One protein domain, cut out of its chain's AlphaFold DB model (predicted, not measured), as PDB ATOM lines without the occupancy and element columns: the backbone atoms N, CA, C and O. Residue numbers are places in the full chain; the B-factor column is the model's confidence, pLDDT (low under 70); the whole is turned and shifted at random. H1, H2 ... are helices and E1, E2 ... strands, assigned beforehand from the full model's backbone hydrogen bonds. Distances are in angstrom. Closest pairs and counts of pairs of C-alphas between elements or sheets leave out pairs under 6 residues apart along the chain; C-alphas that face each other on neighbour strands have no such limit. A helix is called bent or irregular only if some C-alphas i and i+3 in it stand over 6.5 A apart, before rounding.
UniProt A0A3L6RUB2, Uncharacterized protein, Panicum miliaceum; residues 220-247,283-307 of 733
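What this domain is: This is residues 220 to 247 and 283 to 307 of the 733 residues of an uncharacterized protein of Panicum miliaceum (UniProt A0A3L6RUB2). Two short parallel strands, E1 and E2, lie side by side as a small ribbon, and two helices stand at its two ends: H1 leads away from the end of E1, while H2 leads back to the beginning of E2. The helices meet at a steep angle in a small, partly open frame, with unnamed stretches before E1 and after E2, the second of which folds back toward H1. The printed part has 53 residues, with two named strands and two named helices in the order E1, H1, H2, E2; the class is mixed, helices and strands. It is compact, with a radius of gyration of the C-alphas of 10.4 A, and spans 28 by 24 by 16 A.

Where its parts are: Begin at C-alpha 220; residues 220 to 227 come before the first strand. Find C-alpha 228 at (285.913, 319.483, 164.737), where E1 begins; it takes in residues 228 to 231. After one residue comes H1, residues 233 to 247, which runs 22.4 A from first to last C-alpha and ends at (274.152, 312.913, 187.938). H1 is irregular, but only just: C-alphas 234 and 237 are 6.6 A apart. Beyond the cut, H2 takes in residues 283 to 290 and measures 11.5 A. E2, residues 295 to 298, measures 10.2 A and ends at C-alpha 298, at (275.237, 317.240, 164.748).

How they stand to each other: Look first at E1 and E2, parallel neighbours at 17 degrees. The C-alphas of 229 and 296 face each other at 4.9 A. N 229 and O 295 are within hydrogen-bond range at 2.8 A, and N 297 and O 229 at 3.0 A. H1 touches H2 with residues 238 to 242 alone; their closest C-alphas, those of Leu 238 and Ile 286, are 6.7 A apart. Their lines make a steep tilt of 59 degrees, opposite ways. The closest C-alphas of E1 and H2, those of Leu 229 and Phe 290, are 7.8 A apart. H1 and E2 are apart. Of the O i to N i+4 pairs, 9 of 11 are within hydrogen-bond range in H1 and 2 of 4 in H2.

The domain as a whole: The C-alphas of Asn 225 and Glu 247, the two farthest apart, are 28.4 A from each other. Residues 248 to 282 are not printed, and across this cut C-alphas 247 and 283 are 13.3 A apart. The links from E1 to H1 and from H2 to E2 are tight. The mean pLDDT of the printed part is 83.8; look to residues 300 to 305 for the values under 70.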
ATOM      1  N   ALA A 220     284.712 309.500 162.684       89.25
ATOM      2  CA  ALA A 220     284.930 308.420 163.646       89.25
ATOM      3  C   ALA A 220     284.170 308.672 164.963       89.25
ATOM      4  O   ALA A 220     283.868 309.811 165.306       89.25
ATOM      5  N   VAL A 221     283.882 307.640 165.762       86.56
ATOM      6  CA  VAL A 221     283.206 307.854 167.063       86.56
ATOM      7  C   VAL A 221     284.125 308.592 168.045       86.56
ATOM      8  O   VAL A 221     283.704 309.528 168.726       86.56
ATOM      9  N   LEU A 222     285.401 308.202 168.077       85.12
ATOM     10  CA  LEU A 222     286.461 308.855 168.841       85.12
ATOM     11  C   LEU A 222     287.244 309.765 167.886       85.12
ATOM     12  O   LEU A 222     287.930 309.272 166.994       85.12
ATOM     13  N   GLN A 223     287.148 311.084 168.068       89.56
ATOM     14  CA  GLN A 223     287.815 312.084 167.215       89.56
ATOM     15  C   GLN A 223     288.857 312.877 168.026       89.56
ATOM     16  O   GLN A 223     288.641 314.062 168.290       89.56
ATOM     17  N   PRO A 224     289.947 312.264 168.535       87.12
ATOM     18  CA  PRO A 224     290.861 312.926 169.466       87.12
ATOM     19  C   PRO A 224     291.715 314.036 168.827       87.12
ATOM     20  O   PRO A 224     291.945 315.057 169.476       87.12
ATOM     21  N   ASN A 225     292.142 313.897 167.568       84.12
ATOM     22  CA  ASN A 225     293.090 314.814 166.918       84.12
ATOM     23  C   ASN A 225     292.408 315.985 166.196       84.12
ATOM     24  O   ASN A 225     292.998 317.057 166.062       84.12
ATOM     25  N   SER A 226     291.171 315.787 165.743       88.88
ATOM     26  CA  SER A 226     290.371 316.777 165.023       88.88
ATOM     27  C   SER A 226     290.015 317.984 165.896       88.88
ATOM     28  O   SER A 226     289.621 317.825 167.052       88.88
ATOM     29  N   SER A 227     290.048 319.209 165.358       89.94
ATOM     30  CA  SER A 227     289.438 320.366 166.044       89.94
ATOM     31  C   SER A 227     287.913 320.439 165.890       89.94
ATOM     32  O   SER A 227     287.275 321.254 166.563       89.94
ATOM     33  N   THR A 228     287.344 319.590 165.037       91.38
ATOM     34  CA  THR A 228     285.913 319.483 164.737       91.38
ATOM     35  C   THR A 228     285.387 318.147 165.243       91.38
ATOM     36  O   THR A 228     285.889 317.104 164.838       91.38
ATOM     37  N   LEU A 229     284.387 318.171 166.121       91.06
ATOM     38  CA  LEU A 229     283.700 316.978 166.605       91.06
ATOM     39  C   LEU A 229     282.341 316.860 165.909       91.06
ATOM     40  O   LEU A 229     281.392 317.585 166.223       91.06
ATOM     41  N   CYS A 230     282.250 315.945 164.952       90.12
ATOM     42  CA  CYS A 230     280.997 315.604 164.290       90.12
ATOM     43  C   CYS A 230     280.257 314.548 165.112       90.12
ATOM     44  O   CYS A 230     280.751 313.436 165.263       90.12
ATOM     45  N   LEU A 231     279.081 314.888 165.634       86.62
ATOM     46  CA  LEU A 231     278.220 313.949 166.342       86.62
ATOM     47  C   LEU A 231     277.462 313.105 165.309       86.62
ATOM     48  O   LEU A 231     276.671 313.631 164.522       86.62
ATOM     49  N   THR A 232     277.713 311.800 165.323       83.38
ATOM     50  CA  THR A 232     276.964 310.761 164.600       83.38
ATOM     51  C   THR A 232     276.065 310.011 165.587       83.38
ATOM     52  O   THR A 232     276.095 310.285 166.785       83.38
ATOM     53  N   LYS A 233     275.243 309.056 165.134       79.50
ATOM     54  CA  LYS A 233     274.377 308.246 166.017       79.50
ATOM     55  C   LYS A 233     275.145 307.527 167.143       79.50
ATOM     56  O   LYS A 233     274.597 307.342 168.230       79.50
ATOM     57  N   ASP A 234     276.403 307.164 166.907       81.12
ATOM     58  CA  ASP A 234     277.193 306.324 167.814       81.12
ATOM     59  C   ASP A 234     277.794 307.100 168.995       81.12
ATOM     60  O   ASP A 234     278.049 306.527 170.056       81.12
ATOM     61  N   ASN A 235     277.918 308.429 168.887       86.19
ATOM     62  CA  ASN A 235     278.334 309.274 170.011       86.19
ATOM     63  C   ASN A 235     277.317 309.279 171.174       86.19
ATOM     64  O   ASN A 235     277.640 309.765 172.260       86.19
ATOM     65  N   ARG A 236     276.095 308.750 170.983       80.38
ATOM     66  CA  ARG A 236     274.974 308.858 171.937       80.38
ATOM     67  C   ARG A 236     275.300 308.208 173.262       80.38
ATOM     68  O   ARG A 236     275.037 308.790 174.310       80.38
ATOM     69  N   GLN A 237     275.950 307.052 173.204       81.44
ATOM     70  CA  GLN A 237     276.382 306.321 174.388       81.44
ATOM     71  C   GLN A 237     277.446 307.110 175.168       81.44
ATOM     72  O   GLN A 237     277.388 307.157 176.392       81.44
ATOM     73  N   LEU A 238     278.363 307.803 174.483       85.44
ATOM     74  CA  LEU A 238     279.404 308.613 175.126       85.44
ATOM     75  C   LEU A 238     278.811 309.814 175.877       85.44
ATOM     76  O   LEU A 238     279.120 310.030 177.046       85.44
ATOM     77  N   LEU A 239     277.913 310.564 175.232       84.12
ATOM     78  CA  LEU A 239     277.274 311.738 175.836       84.12
ATOM     79  C   LEU A 239     276.269 311.363 176.938       84.12
ATOM     80  O   LEU A 239     276.186 312.058 177.950       84.12
ATOM     81  N   GLN A 240     275.585 310.221 176.814       83.44
ATOM     82  CA  GLN A 240     274.791 309.653 177.909       83.44
ATOM     83  C   GLN A 240     275.667 309.261 179.108       83.44
ATOM     84  O   GLN A 240     275.318 309.600 180.234       83.44
ATOM     85  N   ARG A 241     276.830 308.626 178.891       85.06
ATOM     86  CA  ARG A 241     277.768 308.283 179.977       85.06
ATOM     87  C   ARG A 241     278.318 309.522 180.691       85.06
ATOM     88  O   ARG A 241     278.341 309.529 181.917       85.06
ATOM     89  N   MET A 242     278.681 310.577 179.951       85.88
ATOM     90  CA  MET A 242     279.077 311.869 180.541       85.88
ATOM     91  C   MET A 242     277.982 312.437 181.457       85.88
ATOM     92  O   MET A 242     278.269 312.919 182.548       85.88
ATOM     93  N   ARG A 243     276.716 312.348 181.031       84.25
ATOM     94  CA  ARG A 243     275.559 312.804 181.812       84.25
ATOM     95  C   ARG A 243     275.315 311.960 183.068       84.25
ATOM     96  O   ARG A 243     275.124 312.535 184.132       84.25
ATOM     97  N   THR A 244     275.308 310.631 182.964       84.88
ATOM     98  CA  THR A 244     275.048 309.749 184.118       84.88
ATOM     99  C   THR A 244     276.089 309.935 185.223       84.88
ATOM    100  O   THR A 244     275.756 309.854 186.403       84.88
ATOM    101  N   GLU A 245     277.334 310.244 184.859       83.69
ATOM    102  CA  GLU A 245     278.384 310.557 185.828       83.69
ATOM    103  C   GLU A 245     278.222 311.965 186.444       83.69
ATOM    104  O   GLU A 245     278.415 312.141 187.645       83.69
ATOM    105  N   ASP A 246     277.754 312.960 185.681       81.81
ATOM    106  CA  ASP A 246     277.384 314.270 186.245       81.81
ATOM    107  C   ASP A 246     276.212 314.155 187.252       81.81
ATOM    108  O   ASP A 246     276.153 314.905 188.231       81.81
ATOM    109  N   GLU A 247     275.279 313.220 187.037       82.88
ATOM    110  CA  GLU A 247     274.152 312.913 187.938       82.88
ATOM    111  C   GLU A 247     274.594 312.104 189.178       82.88
ATOM    112  O   GLU A 247     274.135 312.370 190.299       82.88
ATOM    113  N   TYR A 283     285.703 307.141 181.823       84.31
ATOM    114  CA  TYR A 283     285.129 308.497 181.789       84.31
ATOM    115  C   TYR A 283     286.152 309.573 181.395       84.31
ATOM    116  O   TYR A 283     285.803 310.511 180.682       84.31
ATOM    117  N   GLU A 284     287.405 309.448 181.835       84.62
ATOM    118  CA  GLU A 284     288.446 310.439 181.560       84.62
ATOM    119  C   GLU A 284     288.850 310.389 180.081       84.62
ATOM    120  O   GLU A 284     289.000 311.429 179.442       84.62
ATOM    121  N   GLU A 285     288.933 309.191 179.496       85.75
ATOM    122  CA  GLU A 285     289.148 309.007 178.061       85.75
ATOM    123  C   GLU A 285     288.011 309.638 177.236       85.75
ATOM    124  O   GLU A 285     288.288 310.360 176.274       85.75
ATOM    125  N   ILE A 286     286.744 309.489 177.657       85.62
ATOM    126  CA  ILE A 286     285.600 310.184 177.034       85.62
ATOM    127  C   ILE A 286     285.715 311.709 177.197       85.62
ATOM    128  O   ILE A 286     285.515 312.451 176.232       85.62
ATOM    129  N   ALA A 287     286.074 312.196 178.384       86.88
ATOM    130  CA  ALA A 287     286.240 313.618 178.668       86.88
ATOM    131  C   ALA A 287     287.317 314.276 177.781       86.88
ATOM    132  O   ALA A 287     287.117 315.389 177.279       86.88
ATOM    133  N   GLN A 288     288.428 313.580 177.506       86.56
ATOM    134  CA  GLN A 288     289.466 314.081 176.598       86.56
ATOM    135  C   GLN A 288     288.972 314.244 175.145       86.56
ATOM    136  O   GLN A 288     289.491 315.117 174.446       86.56
ATOM    137  N   ILE A 289     287.935 313.517 174.694       88.50
ATOM    138  CA  ILE A 289     287.333 313.694 173.351       88.50
ATOM    139  C   ILE A 289     286.732 315.096 173.186       88.50
ATOM    140  O   ILE A 289     286.731 315.639 172.086       88.50
ATOM    141  N   PHE A 290     286.234 315.718 174.256       89.81
ATOM    142  CA  PHE A 290     285.637 317.058 174.184       89.81
ATOM    143  C   PHE A 290     286.666 318.185 174.307       89.81
ATOM    144  O   PHE A 290     286.405 319.326 173.922       89.81
ATOM    145  N   LYS A 291     287.866 317.877 174.800       90.06
ATOM    146  CA  LYS A 291     288.915 318.867 175.016       90.06
ATOM    147  C   LYS A 291     289.484 319.370 173.689       90.06
ATOM    148  O   LYS A 291     289.718 318.620 172.745       90.06
ATOM    149  N   GLY A 292     289.729 320.677 173.613       89.88
ATOM    150  CA  GLY A 292     290.373 321.294 172.450       89.88
ATOM    151  C   GLY A 292     289.468 321.529 171.231       89.88
ATOM    152  O   GLY A 292     289.919 322.160 170.272       89.88
ATOM    153  N   LYS A 293     288.205 321.076 171.246       92.81
ATOM    154  CA  LYS A 293     287.303 321.194 170.090       92.81
ATOM    155  C   LYS A 293     286.833 322.633 169.888       92.81
ATOM    156  O   LYS A 293     286.386 323.304 170.814       92.81
ATOM    157  N   LYS A 294     286.947 323.108 168.648       94.44
ATOM    158  CA  LYS A 294     286.514 324.440 168.193       94.44
ATOM    159  C   LYS A 294     285.131 324.419 167.561       94.44
ATOM    160  O   LYS A 294     284.466 325.455 167.515       94.44
ATOM    161  N   VAL A 295     284.712 323.259 167.069       94.19
ATOM    162  CA  VAL A 295     283.505 323.077 166.271       94.19
ATOM    163  C   VAL A 295     282.811 321.791 166.728       94.19
ATOM    164  O   VAL A 295     283.465 320.757 166.825       94.19
ATOM    165  N   ILE A 296     281.505 321.853 167.003       92.12
ATOM    166  CA  ILE A 296     280.629 320.686 167.202       92.12
ATOM    167  C   ILE A 296     279.485 320.742 166.200       92.12
ATOM    168  O   ILE A 296     278.786 321.756 166.124       92.12
ATOM    169  N   LEU A 297     279.282 319.640 165.476       89.44
ATOM    170  CA  LEU A 297     278.310 319.520 164.390       89.44
ATOM    171  C   LEU A 297     277.459 318.256 164.560       89.44
ATOM    172  O   LEU A 297     277.985 317.154 164.455       89.44
ATOM    173  N   ASN A 298     276.151 318.385 164.776       86.00
ATOM    174  CA  ASN A 298     275.237 317.240 164.748       86.00
ATOM    175  C   ASN A 298     274.940 316.824 163.302       86.00
ATOM    176  O   ASN A 298     274.167 317.501 162.634       86.00
ATOM    177  N   MET A 299     275.556 315.744 162.814       78.62
ATOM    178  CA  MET A 299     275.455 315.324 161.410       78.62
ATOM    179  C   MET A 299     274.131 314.614 161.105       78.62
ATOM    180  O   MET A 299     273.402 315.030 160.207       78.62
ATOM    181  N   ASN A 300     273.826 313.552 161.854       69.81
ATOM    182  CA  ASN A 300     272.620 312.728 161.692       69.81
ATOM    183  C   ASN A 300     272.276 312.009 163.011       69.81
ATOM    184  O   ASN A 300     272.117 310.788 163.078       69.81
ATOM    185  N   ALA A 301     272.313 312.757 164.112       61.22
ATOM    186  CA  ALA A 301     272.381 312.193 165.445       61.22
ATOM    187  C   ALA A 301     271.175 312.650 166.283       61.22
ATOM    188  O   ALA A 301     271.161 313.720 166.897       61.22
ATOM    189  N   HIS A 302     270.138 311.811 166.310       60.00
ATOM    190  CA  HIS A 302     268.974 312.022 167.168       60.00
ATOM    191  C   HIS A 302     269.347 311.897 168.657       60.00
ATOM    192  O   HIS A 302     269.846 310.856 169.092       60.00
ATOM    193  N   VAL A 303     268.965 312.923 169.427       60.66
ATOM    194  CA  VAL A 303     268.976 313.012 170.903       60.66
ATOM    195  C   VAL A 303     270.362 313.095 171.557       60.66
ATOM    196  O   VAL A 303     271.029 312.086 171.779       60.66
ATOM    197  N   TYR A 304     270.718 314.314 171.988       64.69
ATOM    198  CA  TYR A 304     271.921 314.619 172.771       64.69
ATOM    199  C   TYR A 304     271.671 315.674 173.858       64.69
ATOM    200  O   TYR A 304     271.801 316.869 173.583       64.69
ATOM    201  N   PRO A 305     271.372 315.271 175.106       68.00
ATOM    202  CA  PRO A 305     271.622 316.139 176.250       68.00
ATOM    203  C   PRO A 305     273.141 316.327 176.392       68.00
ATOM    204  O   PRO A 305     273.886 315.355 176.528       68.00
ATOM    205  N   VAL A 306     273.615 317.572 176.331       79.62
ATOM    206  CA  VAL A 306     275.044 317.900 176.472       79.62
ATOM    207  C   VAL A 306     275.317 318.207 177.939       79.62
ATOM    208  O   VAL A 306     274.826 319.205 178.457       79.62
ATOM    209  N   SER A 307     276.065 317.338 178.618       85.94
ATOM    210  CA  SER A 307     276.256 317.437 180.069       85.94
ATOM    211  C   SER A 307     277.052 318.686 180.485       85.94
ATOM    212  O   SER A 307     277.790 319.278 179.688       85.94
TER     213      SER A 307